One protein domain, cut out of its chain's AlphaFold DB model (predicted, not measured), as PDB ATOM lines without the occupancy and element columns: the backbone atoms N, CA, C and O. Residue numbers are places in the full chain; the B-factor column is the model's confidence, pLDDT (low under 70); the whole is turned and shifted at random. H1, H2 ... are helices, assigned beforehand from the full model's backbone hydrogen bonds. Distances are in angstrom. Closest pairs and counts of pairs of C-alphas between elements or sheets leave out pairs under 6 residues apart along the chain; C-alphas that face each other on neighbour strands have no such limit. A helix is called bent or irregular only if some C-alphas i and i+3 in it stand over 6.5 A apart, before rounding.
ATOM      1  N   ASN A 864      42.208 -42.119  21.472       87.04
ATOM      2  CA  ASN A 864      42.132 -43.243  20.545       87.04
ATOM      3  C   ASN A 864      40.690 -43.551  20.115       87.04
ATOM      4  O   ASN A 864      40.504 -43.959  18.980       87.04
ATOM      5  N   ASP A 865      39.679 -43.320  20.963       89.54
ATOM      6  CA  ASP A 865      38.263 -43.470  20.594       89.54
ATOM      7  C   ASP A 865      37.829 -42.392  19.586       89.54
ATOM      8  O   ASP A 865      37.097 -42.687  18.644       89.54
ATOM      9  N   LYS A 866      38.322 -41.149  19.727       88.53
ATOM     10  CA  LYS A 866      38.069 -40.073  18.746       88.53
ATOM     11  C   LYS A 866      38.766 -40.331  17.400       88.53
ATOM     12  O   LYS A 866      38.190 -40.030  16.357       88.53
ATOM     13  N   ILE A 867      39.959 -40.934  17.414       87.27
ATOM     14  CA  ILE A 867      40.662 -41.392  16.200       87.27
ATOM     15  C   ILE A 867      39.941 -42.601  15.576       87.27
ATOM     16  O   ILE A 867      39.655 -42.591  14.384       87.27
ATOM     17  N   GLU A 868      39.562 -43.609  16.372       87.71
ATOM     18  CA  GLU A 868      38.765 -44.759  15.912       87.71
ATOM     19  C   GLU A 868      37.448 -44.300  15.265       87.71
ATOM     20  O   GLU A 868      37.048 -44.839  14.231       87.71
ATOM     21  N   LEU A 869      36.782 -43.295  15.842       89.99
ATOM     22  CA  LEU A 869      35.568 -42.715  15.280       89.99
ATOM     23  C   LEU A 869      35.825 -42.111  13.890       89.99
ATOM     24  O   LEU A 869      35.087 -42.442  12.963       89.99
ATOM     25  N   SER A 870      36.868 -41.292  13.710       87.82
ATOM     26  CA  SER A 870      37.166 -40.676  12.408       87.82
ATOM     27  C   SER A 870      37.592 -41.703  11.347       87.82
ATOM     28  O   SER A 870      37.103 -41.654  10.216       87.82
ATOM     29  N   GLU A 871      38.407 -42.697  11.712       87.55
ATOM     30  CA  GLU A 871      38.812 -43.793  10.818       87.55
ATOM     31  C   GLU A 871      37.618 -44.666  10.396       87.55
ATOM     32  O   GLU A 871      37.446 -44.969   9.211       87.55
ATOM     33  N   ARG A 872      36.740 -45.035  11.341       89.62
ATOM     34  CA  ARG A 872      35.510 -45.788  11.038       89.62
ATOM     35  C   ARG A 872      34.557 -44.964  10.171       89.62
ATOM     36  O   ARG A 872      34.015 -45.511   9.209       89.62
ATOM     37  N   MET A 873      34.386 -43.672  10.462       86.26
ATOM     38  CA  MET A 873      33.545 -42.741   9.695       86.26
ATOM     39  C   MET A 873      33.963 -42.664   8.224       86.26
ATOM     40  O   MET A 873      33.108 -42.797   7.351       86.26
ATOM     41  N   ALA A 874      35.263 -42.557   7.938       84.20
ATOM     42  CA  ALA A 874      35.795 -42.517   6.571       84.20
ATOM     43  C   ALA A 874      35.525 -43.799   5.746       84.20
ATOM     44  O   ALA A 874      35.624 -43.781   4.521       84.20
ATOM     45  N   SER A 875      35.172 -44.912   6.401       84.63
ATOM     46  CA  SER A 875      34.908 -46.215   5.766       84.63
ATOM     47  C   SER A 875      33.421 -46.586   5.642       84.63
ATOM     48  O   SER A 875      33.093 -47.672   5.153       84.63
ATOM     49  N   ILE A 876      32.503 -45.734   6.116       86.40
ATOM     50  CA  ILE A 876      31.110 -46.136   6.337       86.40
ATOM     51  C   ILE A 876      30.276 -46.194   5.034       86.40
ATOM     52  O   ILE A 876      30.342 -45.286   4.205       86.40
ATOM     53  N   PRO A 877      29.420 -47.219   4.835       85.72
ATOM     54  CA  PRO A 877      28.446 -47.215   3.744       85.72
ATOM     55  C   PRO A 877      27.459 -46.043   3.859       85.72
ATOM     56  O   PRO A 877      26.851 -45.851   4.913       85.72
ATOM     57  N   GLN A 878      27.228 -45.327   2.751       82.03
ATOM     58  CA  GLN A 878      26.423 -44.091   2.684       82.03
ATOM     59  C   GLN A 878      25.064 -44.155   3.409       82.03
ATOM     60  O   GLN A 878      24.646 -43.181   4.028       82.03
ATOM     61  N   MET A 879      24.394 -45.314   3.393       85.17
ATOM     62  CA  MET A 879      23.108 -45.545   4.073       85.17
ATOM     63  C   MET A 879      23.115 -45.264   5.591       85.17
ATOM     64  O   MET A 879      22.051 -45.014   6.161       85.17
ATOM     65  N   TYR A 880      24.290 -45.288   6.228       89.90
ATOM     66  CA  TYR A 880      24.480 -45.046   7.661       89.90
ATOM     67  C   TYR A 880      25.020 -43.644   7.997       89.90
ATOM     68  O   TYR A 880      25.145 -43.325   9.178       89.90
ATOM     69  N   ILE A 881      25.267 -42.779   7.004       89.57
ATOM     70  CA  ILE A 881      25.699 -41.389   7.240       89.57
ATOM     71  C   ILE A 881      24.557 -40.574   7.868       89.57
ATOM     72  O   ILE A 881      24.727 -40.010   8.944       89.57
ATOM     73  N   THR A 882      23.363 -40.561   7.265       89.52
ATOM     74  CA  THR A 882      22.226 -39.757   7.764       89.52
ATOM     75  C   THR A 882      21.841 -40.062   9.225       89.52
ATOM     76  O   THR A 882      21.643 -39.109   9.978       89.52
ATOM     77  N   PRO A 883      21.777 -41.333   9.689       92.03
ATOM     78  CA  PRO A 883      21.580 -41.650  11.108       92.03
ATOM     79  C   PRO A 883      22.642 -41.048  12.035       92.03
ATOM     80  O   PRO A 883      22.293 -40.531  13.092       92.03
ATOM     81  N   ILE A 884      23.916 -41.069  11.633       92.79
ATOM     82  CA  ILE A 884      25.030 -40.499  12.406       92.79
ATOM     83  C   ILE A 884      24.913 -38.976  12.508       92.79
ATOM     84  O   ILE A 884      24.998 -38.423  13.604       92.79
ATOM     85  N   LEU A 885      24.628 -38.293  11.399       92.30
ATOM     86  CA  LEU A 885      24.410 -36.845  11.417       92.30
ATOM     87  C   LEU A 885      23.182 -36.471  12.265       92.30
ATOM     88  O   LEU A 885      23.195 -35.462  12.968       92.30
ATOM     89  N   ARG A 886      22.146 -37.323  12.288       91.88
ATOM     90  CA  ARG A 886      20.966 -37.131  13.140       91.88
ATOM     91  C   ARG A 886      21.240 -37.402  14.625       91.88
ATOM     92  O   ARG A 886      20.687 -36.682  15.455       91.88
ATOM     93  N   ILE A 887      22.118 -38.351  14.969       93.69
ATOM     94  CA  ILE A 887      22.661 -38.510  16.333       93.69
ATOM     95  C   ILE A 887      23.331 -37.198  16.767       93.69
ATOM     96  O   ILE A 887      22.967 -36.643  17.803       93.69
ATOM     97  N   ILE A 888      24.216 -36.632  15.936       92.29
ATOM     98  CA  ILE A 888      24.916 -35.366  16.227       92.29
ATOM     99  C   ILE A 888      23.928 -34.202  16.408       92.29
ATOM    100  O   ILE A 888      23.991 -33.484  17.409       92.29
ATOM    101  N   GLN A 889      22.965 -34.047  15.495       90.59
ATOM    102  CA  GLN A 889      21.951 -32.987  15.547       90.59
ATOM    103  C   GLN A 889      21.068 -33.080  16.811       90.59
ATOM    104  O   GLN A 889      20.802 -32.069  17.469       90.59
ATOM    105  N   ILE A 890      20.662 -34.294  17.201       90.24
ATOM    106  CA  ILE A 890      19.902 -34.554  18.435       90.24
ATOM    107  C   ILE A 890      20.773 -34.321  19.681       90.24
ATOM    108  O   ILE A 890      20.298 -33.738  20.658       90.24
ATOM    109  N   GLY A 891      22.052 -34.697  19.651       90.18
ATOM    110  CA  GLY A 891      23.014 -34.409  20.715       90.18
ATOM    111  C   GLY A 891      23.215 -32.905  20.933       90.18
ATOM    112  O   GLY A 891      23.199 -32.436  22.072       90.18
ATOM    113  N   HIS A 892      23.306 -32.118  19.856       89.14
ATOM    114  CA  HIS A 892      23.390 -30.653  19.923       89.14
ATOM    115  C   HIS A 892      22.113 -30.016  20.491       89.14
ATOM    116  O   HIS A 892      22.198 -29.098  21.308       89.14
ATOM    117  N   HIS A 893      20.933 -30.535  20.139       87.14
ATOM    118  CA  HIS A 893      19.670 -30.129  20.761       87.14
ATOM    119  C   HIS A 893      19.655 -30.411  22.272       87.14
ATOM    120  O   HIS A 893      19.392 -29.507  23.066       87.14
ATOM    121  N   ASN A 894      19.984 -31.642  22.675       84.97
ATOM    122  CA  ASN A 894      19.897 -32.087  24.068       84.97
ATOM    123  C   ASN A 894      20.912 -31.381  24.976       84.97
ATOM    124  O   ASN A 894      20.554 -30.962  26.070       84.97
ATOM    125  N   THR A 895      22.148 -31.184  24.508       82.79
ATOM    126  CA  THR A 895      23.193 -30.421  25.224       82.79
ATOM    127  C   THR A 895      22.957 -28.908  25.219       82.79
ATOM    128  O   THR A 895      23.695 -28.161  25.857       82.79
ATOM    129  N   GLY A 896      21.948 -28.420  24.492       80.37
ATOM    130  CA  GLY A 896      21.666 -26.994  24.392       80.37
ATOM    131  C   GLY A 896      22.666 -26.206  23.539       80.37
ATOM    132  O   GLY A 896      22.567 -24.975  23.522       80.37
ATOM    133  N   LYS A 897      23.550 -26.864  22.774       83.75
ATOM    134  CA  LYS A 897      24.368 -26.230  21.722       83.75
ATOM    135  C   LYS A 897      23.485 -25.571  20.642       83.75
ATOM    136  O   LYS A 897      22.248 -25.656  20.659       83.75
ATOM    137  N   THR A 898      24.110 -24.858  19.710       83.67
ATOM    138  CA  THR A 898      23.459 -24.389  18.480       83.67
ATOM    139  C   THR A 898      23.154 -25.595  17.589       83.67
ATOM    140  O   THR A 898      23.992 -26.480  17.437       83.67
ATOM    141  N   ILE A 899      21.944 -25.661  17.033       86.46
ATOM    142  CA  ILE A 899      21.497 -26.820  16.253       86.46
ATOM    143  C   ILE A 899      21.861 -26.561  14.792       86.46
ATOM    144  O   ILE A 899      21.229 -25.735  14.143       86.46
ATOM    145  N   THR A 900      22.889 -27.229  14.281       85.64
ATOM    146  CA  THR A 900      23.240 -27.194  12.854       85.64
ATOM    147  C   THR A 900      22.146 -27.889  12.034       85.64
ATOM    148  O   THR A 900      21.546 -28.866  12.495       85.64
ATOM    149  N   SER A 901      21.843 -27.392  10.836       87.42
ATOM    150  CA  SER A 901      20.914 -28.054   9.918       87.42
ATOM    151  C   SER A 901      21.510 -29.366   9.405       87.42
ATOM    152  O   SER A 901      22.734 -29.499   9.300       87.42
ATOM    153  N   LEU A 902      20.666 -30.353   9.083       87.35
ATOM    154  CA  LEU A 902      21.160 -31.653   8.613       87.35
ATOM    155  C   LEU A 902      21.971 -31.514   7.314       87.35
ATOM    156  O   LEU A 902      22.880 -32.299   7.076       87.35
ATOM    157  N   ARG A 903      21.673 -30.482   6.510       84.43
ATOM    158  CA  ARG A 903      22.399 -30.146   5.286       84.43
ATOM    159  C   ARG A 903      23.795 -29.581   5.559       84.43
ATOM    160  O   ARG A 903      24.749 -30.105   4.999       84.43
ATOM    161  N   SER A 904      23.944 -28.609   6.465       86.07
ATOM    162  CA  SER A 904      25.281 -28.130   6.870       86.07
ATOM    163  C   SER A 904      26.130 -29.260   7.471       86.07
ATOM    164  O   SER A 904      27.306 -29.367   7.151       86.07
ATOM    165  N   LEU A 905      25.533 -30.183   8.237       88.36
ATOM    166  CA  LEU A 905      26.230 -31.378   8.749       88.36
ATOM    167  C   LEU A 905      26.649 -32.392   7.659       88.36
ATOM    168  O   LEU A 905      27.427 -33.295   7.957       88.36
ATOM    169  N   CYS A 906      26.148 -32.276   6.424       84.61
ATOM    170  CA  CYS A 906      26.630 -33.038   5.263       84.61
ATOM    171  C   CYS A 906      27.737 -32.309   4.480       84.61
ATOM    172  O   CYS A 906      28.440 -32.952   3.701       84.61
ATOM    173  N   GLU A 907      27.834 -30.983   4.614       81.19
ATOM    174  CA  GLU A 907      28.679 -30.103   3.792       81.19
ATOM    175  C   GLU A 907      29.930 -29.603   4.554       81.19
ATOM    176  O   GLU A 907      30.940 -29.279   3.930       81.19
ATOM    177  N   GLU A 908      29.898 -29.579   5.891       77.72
ATOM    178  CA  GLU A 908      31.000 -29.179   6.783       77.72
ATOM    179  C   GLU A 908      31.812 -30.399   7.280       77.72
ATOM    180  O   GLU A 908      31.244 -31.425   7.661       77.72
ATOM    181  N   GLU A 909      33.148 -30.292   7.345       80.28
ATOM    182  CA  GLU A 909      33.986 -31.312   8.001       80.28
ATOM    183  C   GLU A 909      33.769 -31.283   9.524       80.28
ATOM    184  O   GLU A 909      34.105 -30.312  10.204       80.28
ATOM    185  N   ILE A 910      33.208 -32.364  10.075       82.77
ATOM    186  CA  ILE A 910      32.906 -32.471  11.508       82.77
ATOM    187  C   ILE A 910      34.176 -32.827  12.288       82.77
ATOM    188  O   ILE A 910      34.612 -33.980  12.287       82.77
ATOM    189  N   ASP A 911      34.734 -31.862  13.024       83.64
ATOM    190  CA  ASP A 911      35.804 -32.149  13.982       83.64
ATOM    191  C   ASP A 911      35.247 -32.857  15.235       83.64
ATOM    192  O   ASP A 911      34.624 -32.260  16.119       83.64
ATOM    193  N   PHE A 912      35.514 -34.161  15.335       83.60
ATOM    194  CA  PHE A 912      35.133 -34.994  16.478       83.60
ATOM    195  C   PHE A 912      35.819 -34.597  17.800       83.60
ATOM    196  O   PHE A 912      35.410 -35.071  18.867       83.60
ATOM    197  N   ASN A 913      36.812 -33.702  17.787       82.99
ATOM    198  CA  ASN A 913      37.380 -33.123  19.006       82.99
ATOM    199  C   ASN A 913      36.367 -32.231  19.748       82.99
ATOM    200  O   ASN A 913      36.249 -32.379  20.966       82.99
ATOM    201  N   ASP A 914      35.568 -31.428  19.034       82.59
ATOM    202  CA  ASP A 914      34.530 -30.534  19.596       82.59
ATOM    203  C   ASP A 914      33.205 -31.251  19.938       82.59
ATOM    204  O   ASP A 914      32.311 -30.702  20.606       82.59
ATOM    205  N   VAL A 915      33.063 -32.504  19.499       84.27
ATOM    206  CA  VAL A 915      31.964 -33.404  19.871       84.27
ATOM    207  C   VAL A 915      32.144 -33.851  21.329       84.27
ATOM    208  O   VAL A 915      33.215 -34.305  21.732       84.27
ATOM    209  N   SER A 916      31.088 -33.711  22.134       87.65
ATOM    210  CA  SER A 916      31.079 -34.087  23.555       87.65
ATOM    211  C   SER A 916      31.209 -35.598  23.748       87.65
ATOM    212  O   SER A 916      30.645 -36.359  22.966       87.65
ATOM    213  N   ASP A 917      31.879 -36.034  24.812       89.45
ATOM    214  CA  ASP A 917      32.242 -37.446  25.001       89.45
ATOM    215  C   ASP A 917      31.028 -38.398  25.028       89.45
ATOM    216  O   ASP A 917      31.052 -39.414  24.340       89.45
ATOM    217  N   ASP A 918      29.917 -38.025  25.677       88.63
ATOM    218  CA  ASP A 918      28.628 -38.750  25.615       88.63
ATOM    219  C   ASP A 918      28.172 -39.059  24.175       88.63
ATOM    220  O   ASP A 918      27.626 -40.123  23.884       88.63
ATOM    221  N   LEU A 919      28.403 -38.112  23.263       91.73
ATOM    222  CA  LEU A 919      27.989 -38.172  21.862       91.73
ATOM    223  C   LEU A 919      28.998 -38.965  21.017       91.73
ATOM    224  O   LEU A 919      28.601 -39.657  20.083       91.73
ATOM    225  N   VAL A 920      30.286 -38.947  21.380       92.59
ATOM    226  CA  VAL A 920      31.295 -39.871  20.826       92.59
ATOM    227  C   VAL A 920      30.974 -41.318  21.226       92.59
ATOM    228  O   VAL A 920      31.083 -42.212  20.387       92.59
ATOM    229  N   ILE A 921      30.504 -41.553  22.457       92.15
ATOM    230  CA  ILE A 921      30.030 -42.871  22.914       92.15
ATOM    231  C   ILE A 921      28.799 -43.323  22.110       92.15
ATOM    232  O   ILE A 921      28.805 -44.441  21.597       92.15
ATOM    233  N   GLU A 922      27.776 -42.473  21.936       93.69
ATOM    234  CA  GLU A 922      26.577 -42.809  21.138       93.69
ATOM    235  C   GLU A 922      26.925 -43.145  19.674       93.69
ATOM    236  O   GLU A 922      26.371 -44.086  19.097       93.69
ATOM    237  N   LEU A 923      27.892 -42.437  19.082       94.19
ATOM    238  CA  LEU A 923      28.376 -42.697  17.723       94.19
ATOM    239  C   LEU A 923      29.170 -44.005  17.602       94.19
ATOM    240  O   LEU A 923      28.928 -44.778  16.671       94.19
ATOM    241  N   LEU A 924      30.091 -44.280  18.527       93.61
ATOM    242  CA  LEU A 924      30.872 -45.524  18.530       93.61
ATOM    243  C   LEU A 924      29.980 -46.745  18.768       93.61
ATOM    244  O   LEU A 924      30.134 -47.752  18.074       93.61
ATOM    245  N   ASP A 925      28.989 -46.639  19.653       94.12
ATOM    246  CA  ASP A 925      27.999 -47.695  19.865       94.12
ATOM    247  C   ASP A 925      27.116 -47.916  18.627       94.12
ATOM    248  O   ASP A 925      26.819 -49.063  18.285       94.12
ATOM    249  N   TYR A 926      26.734 -46.861  17.897       94.98
ATOM    250  CA  TYR A 926      25.997 -47.016  16.637       94.98
ATOM    251  C   TYR A 926      26.844 -47.718  15.557       94.98
ATOM    252  O   TYR A 926      26.364 -48.641  14.893       94.98
ATOM    253  N   LEU A 927      28.126 -47.359  15.430       93.43
ATOM    254  CA  LEU A 927      29.081 -48.010  14.521       93.43
ATOM    255  C   LEU A 927      29.330 -49.483  14.878       93.43
ATOM    256  O   LEU A 927      29.393 -50.341  13.993       93.43
ATOM    257  N   GLU A 928      29.452 -49.798  16.165       92.47
ATOM    258  CA  GLU A 928      29.644 -51.165  16.655       92.47
ATOM    259  C   GLU A 928      28.367 -52.013  16.489       92.47
ATOM    260  O   GLU A 928      28.435 -53.196  16.139       92.47
ATOM    261  N   MET A 929      27.189 -51.395  16.613       93.79
ATOM    262  CA  MET A 929      25.899 -52.021  16.320       93.79
ATOM    263  C   MET A 929      25.714 -52.322  14.826       93.79
ATOM    264  O   MET A 929      25.246 -53.409  14.502       93.79
ATOM    265  N   ILE A 930      26.146 -51.453  13.901       92.51
ATOM    266  CA  ILE A 930      26.143 -51.751  12.448       92.51
ATOM    267  C   ILE A 930      26.971 -53.007  12.122       92.51
ATOM    268  O   ILE A 930      26.648 -53.750  11.190       92.51
ATOM    269  N   GLN A 931      28.040 -53.262  12.882       90.31
ATOM    270  CA  GLN A 931      28.885 -54.446  12.714       90.31
ATOM    271  C   GLN A 931      28.264 -55.702  13.344       90.31
ATOM    272  O   GLN A 931      28.293 -56.764  12.720       90.31
ATOM    273  N   LYS A 932      27.691 -55.593  14.552       92.84
ATOM    274  CA  LYS A 932      27.162 -56.730  15.330       92.84
ATOM    275  C   LYS A 932      25.724 -57.130  14.978       92.84
ATOM    276  O   LYS A 932      25.429 -58.320  14.927       92.84
ATOM    277  N   ASP A 933      24.834 -56.168  14.744       91.33
ATOM    278  CA  ASP A 933      23.412 -56.390  14.457       91.33
ATOM    279  C   ASP A 933      22.847 -55.304  13.520       91.33
ATOM    280  O   ASP A 933      22.325 -54.264  13.934       91.33
ATOM    281  N   LYS A 934      22.908 -55.590  12.215       90.87
ATOM    282  CA  LYS A 934      22.374 -54.709  11.165       90.87
ATOM    283  C   LYS A 934      20.859 -54.517  11.233       90.87
ATOM    284  O   LYS A 934      20.380 -53.488  10.763       90.87
ATOM    285  N   ALA A 935      20.106 -55.467  11.791       89.69
ATOM    286  CA  ALA A 935      18.656 -55.334  11.914       89.69
ATOM    287  C   ALA A 935      18.306 -54.328  13.018       89.69
ATOM    288  O   ALA A 935      17.487 -53.432  12.803       89.69
ATOM    289  N   LYS A 936      18.998 -54.399  14.160       91.64
ATOM    290  CA  LYS A 936      18.880 -53.413  15.241       91.64
ATOM    291  C   LYS A 936      19.407 -52.032  14.829       91.64
ATOM    292  O   LYS A 936      18.774 -51.032  15.156       91.64
ATOM    293  N   ALA A 937      20.491 -51.955  14.053       92.59
ATOM    294  CA  ALA A 937      20.987 -50.685  13.505       92.59
ATOM    295  C   ALA A 937      19.964 -49.992  12.577       92.59
ATOM    296  O   ALA A 937      19.820 -48.766  12.621       92.59
ATOM    297  N   GLU A 938      19.225 -50.770  11.777       90.19
ATOM    298  CA  GLU A 938      18.148 -50.274  10.908       90.19
ATOM    299  C   GLU A 938      16.881 -49.896  11.701       90.19
ATOM    300  O   GLU A 938      16.217 -48.917  11.365       90.19
ATOM    301  N   GLN A 939      16.571 -50.599  12.798       90.53
ATOM    302  CA  GLN A 939      15.520 -50.180  13.734       90.53
ATOM    303  C   GLN A 939      15.865 -48.828  14.381       90.53
ATOM    304  O   GLN A 939      15.056 -47.903  14.340       90.53
ATOM    305  N   VAL A 940      17.079 -48.672  14.919       92.20
ATOM    306  CA  VAL A 940      17.512 -47.415  15.560       92.20
ATOM    307  C   VAL A 940      17.564 -46.258  14.554       92.20
ATOM    308  O   VAL A 940      17.195 -45.138  14.899       92.20
ATOM    309  N   ARG A 941      17.895 -46.517  13.281       91.15
ATOM    310  CA  ARG A 941      17.754 -45.544  12.180       91.15
ATOM    311  C   ARG A 941      16.318 -45.024  12.024       91.15
ATOM    312  O   ARG A 941      16.130 -43.828  11.814       91.15
ATOM    313  N   GLN A 942      15.312 -45.887  12.154       90.23
ATOM    314  CA  GLN A 942      13.901 -45.482  12.103       90.23
ATOM    315  C   GLN A 942      13.480 -44.721  13.369       90.23
ATOM    316  O   GLN A 942      12.782 -43.714  13.271       90.23
ATOM    317  N   GLU A 943      13.941 -45.144  14.550       90.80
ATOM    318  CA  GLU A 943      13.665 -44.460  15.823       90.80
ATOM    319  C   GLU A 943      14.265 -43.043  15.863       90.80
ATOM    320  O   GLU A 943      13.581 -42.094  16.258       90.80
ATOM    321  N   LEU A 944      15.500 -42.868  15.376       92.44
ATOM    322  CA  LEU A 944      16.150 -41.562  15.210       92.44
ATOM    323  C   LEU A 944      15.333 -40.630  14.308       92.44
ATOM    324  O   LEU A 944      15.137 -39.468  14.655       92.44
ATOM    325  N   GLU A 945      14.798 -41.133  13.194       88.73
ATOM    326  CA  GLU A 945      14.044 -40.331  12.218       88.73
ATOM    327  C   GLU A 945      12.554 -40.118  12.589       88.73
ATOM    328  O   GLU A 945      11.829 -39.369  11.921       88.73
ATOM    329  N   VAL A 946      12.100 -40.713  13.699       88.18
ATOM    330  CA  VAL A 946      10.879 -40.318  14.428       88.18
ATOM    331  C   VAL A 946      11.207 -39.269  15.496       88.18
ATOM    332  O   VAL A 946      10.531 -38.243  15.578       88.18
ATOM    333  N   LYS A 947      12.272 -39.486  16.280       87.99
ATOM    334  CA  LYS A 947      12.758 -38.567  17.328       87.99
ATOM    335  C   LYS A 947      13.140 -37.196  16.750       87.99
ATOM    336  O   LYS A 947      12.797 -36.170  17.327       87.99
ATOM    337  N   ALA A 948      13.741 -37.183  15.563       88.04
ATOM    338  CA  ALA A 948      14.006 -35.997  14.752       88.04
ATOM    339  C   ALA A 948      12.761 -35.135  14.491       88.04
ATOM    340  O   ALA A 948      12.720 -33.964  14.869       88.04
ATOM    341  N   LYS A 949      11.718 -35.736  13.902       85.57
ATOM    342  CA  LYS A 949      10.456 -35.047  13.585       85.57
ATOM    343  C   LYS A 949       9.733 -34.563  14.841       85.57
ATOM    344  O   LYS A 949       9.064 -33.536  14.796       85.57
ATOM    345  N   PHE A 950       9.882 -35.268  15.966       81.98
ATOM    346  CA  PHE A 950       9.352 -34.823  17.256       81.98
ATOM    347  C   PHE A 950      10.019 -33.527  17.755       81.98
ATOM    348  O   PHE A 950       9.328 -32.665  18.291       81.98
ATOM    349  N   TYR A 951      11.325 -33.345  17.529       81.90
ATOM    350  CA  TYR A 951      12.023 -32.079  17.801       81.90
ATOM    351  C   TYR A 951      11.851 -31.020  16.695       81.90
ATOM    352  O   TYR A 951      12.465 -29.960  16.770       81.90
ATOM    353  N   GLY A 952      11.012 -31.274  15.684       81.07
ATOM    354  CA  GLY A 952      10.728 -30.319  14.611       81.07
ATOM    355  C   GLY A 952      11.853 -30.147  13.585       81.07
ATOM    356  O   GLY A 952      11.871 -29.127  12.905       81.07
ATOM    357  N   PHE A 953      12.781 -31.105  13.474       84.67
ATOM    358  CA  PHE A 953      13.768 -31.134  12.388       84.67
ATOM    359  C   PHE A 953      13.165 -31.843  11.174       84.67
ATOM    360  O   PHE A 953      12.548 -32.906  11.318       84.67
ATOM    361  N   GLU A 954      13.344 -31.286   9.980       70.78
ATOM    362  CA  GLU A 954      12.805 -31.879   8.755       70.78
ATOM    363  C   GLU A 954      13.782 -32.917   8.179       70.78
ATOM    364  O   GLU A 954      14.913 -33.071   8.647       70.78
ATOM    365  N   ALA A 955      13.325 -33.738   7.227       59.83
ATOM    366  CA  ALA A 955      14.134 -34.838   6.679       59.83
ATOM    367  C   ALA A 955      15.324 -34.331   5.841       59.83
ATOM    368  O   ALA A 955      16.373 -34.967   5.816       59.83
ATOM    369  N   TYR A 956      15.150 -33.168   5.213       59.73
ATOM    370  CA  TYR A 956      16.208 -32.294   4.727       59.73
ATOM    371  C   TYR A 956      15.843 -30.882   5.177       59.73
ATOM    372  O   TYR A 956      14.873 -30.303   4.699       59.73
ATOM    373  N   ASP A 957      16.593 -30.343   6.135       62.12
ATOM    374  CA  ASP A 957      16.472 -28.941   6.518       62.12
ATOM    375  C   ASP A 957      17.046 -28.096   5.357       62.12
ATOM    376  O   ASP A 957      18.260 -27.919   5.262       62.12
ATOM    377  N   ASN A 958      16.201 -27.615   4.433       58.70
ATOM    378  CA  ASN A 958      16.656 -26.998   3.172       58.70
ATOM    379  C   ASN A 958      17.542 -25.744   3.344       58.70
ATOM    380  O   ASN A 958      18.227 -25.353   2.398       58.70
ATOM    381  N   LYS A 959      17.555 -25.120   4.530       61.36
ATOM    382  CA  LYS A 959      18.419 -23.975   4.850       61.36
ATOM    383  C   LYS A 959      19.772 -24.455   5.401       61.36
ATOM    384  O   LYS A 959      19.817 -25.224   6.363       61.36
ATOM    385  N   LEU A 960      20.875 -23.970   4.824       66.45
ATOM    386  CA  LEU A 960      22.214 -24.078   5.424       66.45
ATOM    387  C   LEU A 960      22.270 -23.343   6.777       66.45
ATOM    388  O   LEU A 960      21.477 -22.437   7.046       66.45
ATOM    389  N   GLY A 961      23.253 -23.698   7.605       77.54
ATOM    390  CA  GLY A 961      23.549 -23.021   8.865       77.54
ATOM    391  C   GLY A 961      22.736 -23.537  10.053       77.54
ATOM    392  O   GLY A 961      22.439 -24.724  10.171       77.54
ATOM    393  N   THR A 962      22.427 -22.652  11.002       78.20
ATOM    394  CA  THR A 962      21.854 -23.036  12.301       78.20
ATOM    395  C   THR A 962      20.335 -22.899  12.352       78.20
ATOM    396  O   THR A 962      19.804 -21.807  12.142       78.20
ATOM    397  N   ILE A 963      19.642 -23.966  12.749       75.18
ATOM    398  CA  ILE A 963      18.207 -23.963  13.043       75.18
ATOM    399  C   ILE A 963      17.955 -23.095  14.292       75.18
ATOM    400  O   ILE A 963      18.455 -23.416  15.379       75.18
ATOM    401  N   PRO A 964      17.170 -22.005  14.196       66.93
ATOM    402  CA  PRO A 964      16.847 -21.181  15.353       66.93
ATOM    403  C   PRO A 964      15.922 -21.940  16.313       66.93
ATOM    404  O   PRO A 964      14.920 -22.533  15.910       66.93
TER     405      PRO A 964
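This is residues 864 to 964 of the 1209 residues of the protein "BET (Two bromodomains) family protein" of Caenorhabditis elegans (UniProt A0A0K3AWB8). H4 and H5 make a V-shaped helical hairpin that is closed at its tight link, and H2 fills the mouth of the V, nearest to the middle; together they form a splayed three-helix bundle, up and down, each helix running against the one before it. H1 crosses the side of H4, H3 is a single short turn near H2, and the last stretch, residues 951 to 964, folds back so that residues 962 to 963 pair antiparallel with residues 899 to 900. The 101 printed residues hold five named helices, H1 to H5 in chain order, and no named strand: all helix. The whole is compact, with a radius of gyration of the C-alphas of 12.9 A and spans of 36 by 28 by 22 A.

H1, residues 864 to 874, touches the hub H4, residues 917 to 932, at a steep tilt of 54 degrees, the same way; their closest C-alphas, of Leu 869 and Leu 924, are 6.4 A apart. H2, residues 878 to 894, touches H4 at a shallow tilt of 27 degrees, opposite ways, closest at the C-alphas of Gly 891 and Leu 919, 6.3 A. H1 and H2 are only just apart, at 8.3 A. H3, residues 904 to 907, is close to H2 but not clearly touching. H5, residues 934 to 950, touches H2 at 44 degrees, a steep tilt, closest at the C-alphas of Pro 883 and Arg 941, 5.6 A. Every O i to N i+4 pair is within hydrogen-bond range in H1 and H4, 10 of 13 in H2 and 12 of 13 in H5; H3 is too short for one.

H1 begins at C-alpha 864 (42.132, -43.243, 20.545). H2 is 25.4 A long and only just irregular, with C-alphas 879 and 882 6.9 A apart. H4 is 22.2 A long; H5, 24.5 A, ends at C-alpha 950 (9.352, -34.823, 17.256).

The C-alphas farthest apart, of Lys 932 and Pro 964, are 37.0 A apart. The printed part has no cut, and no link between helices is long. The mean pLDDT of the printed part is 85.9; residues 955 to 960 and 964 are under 70.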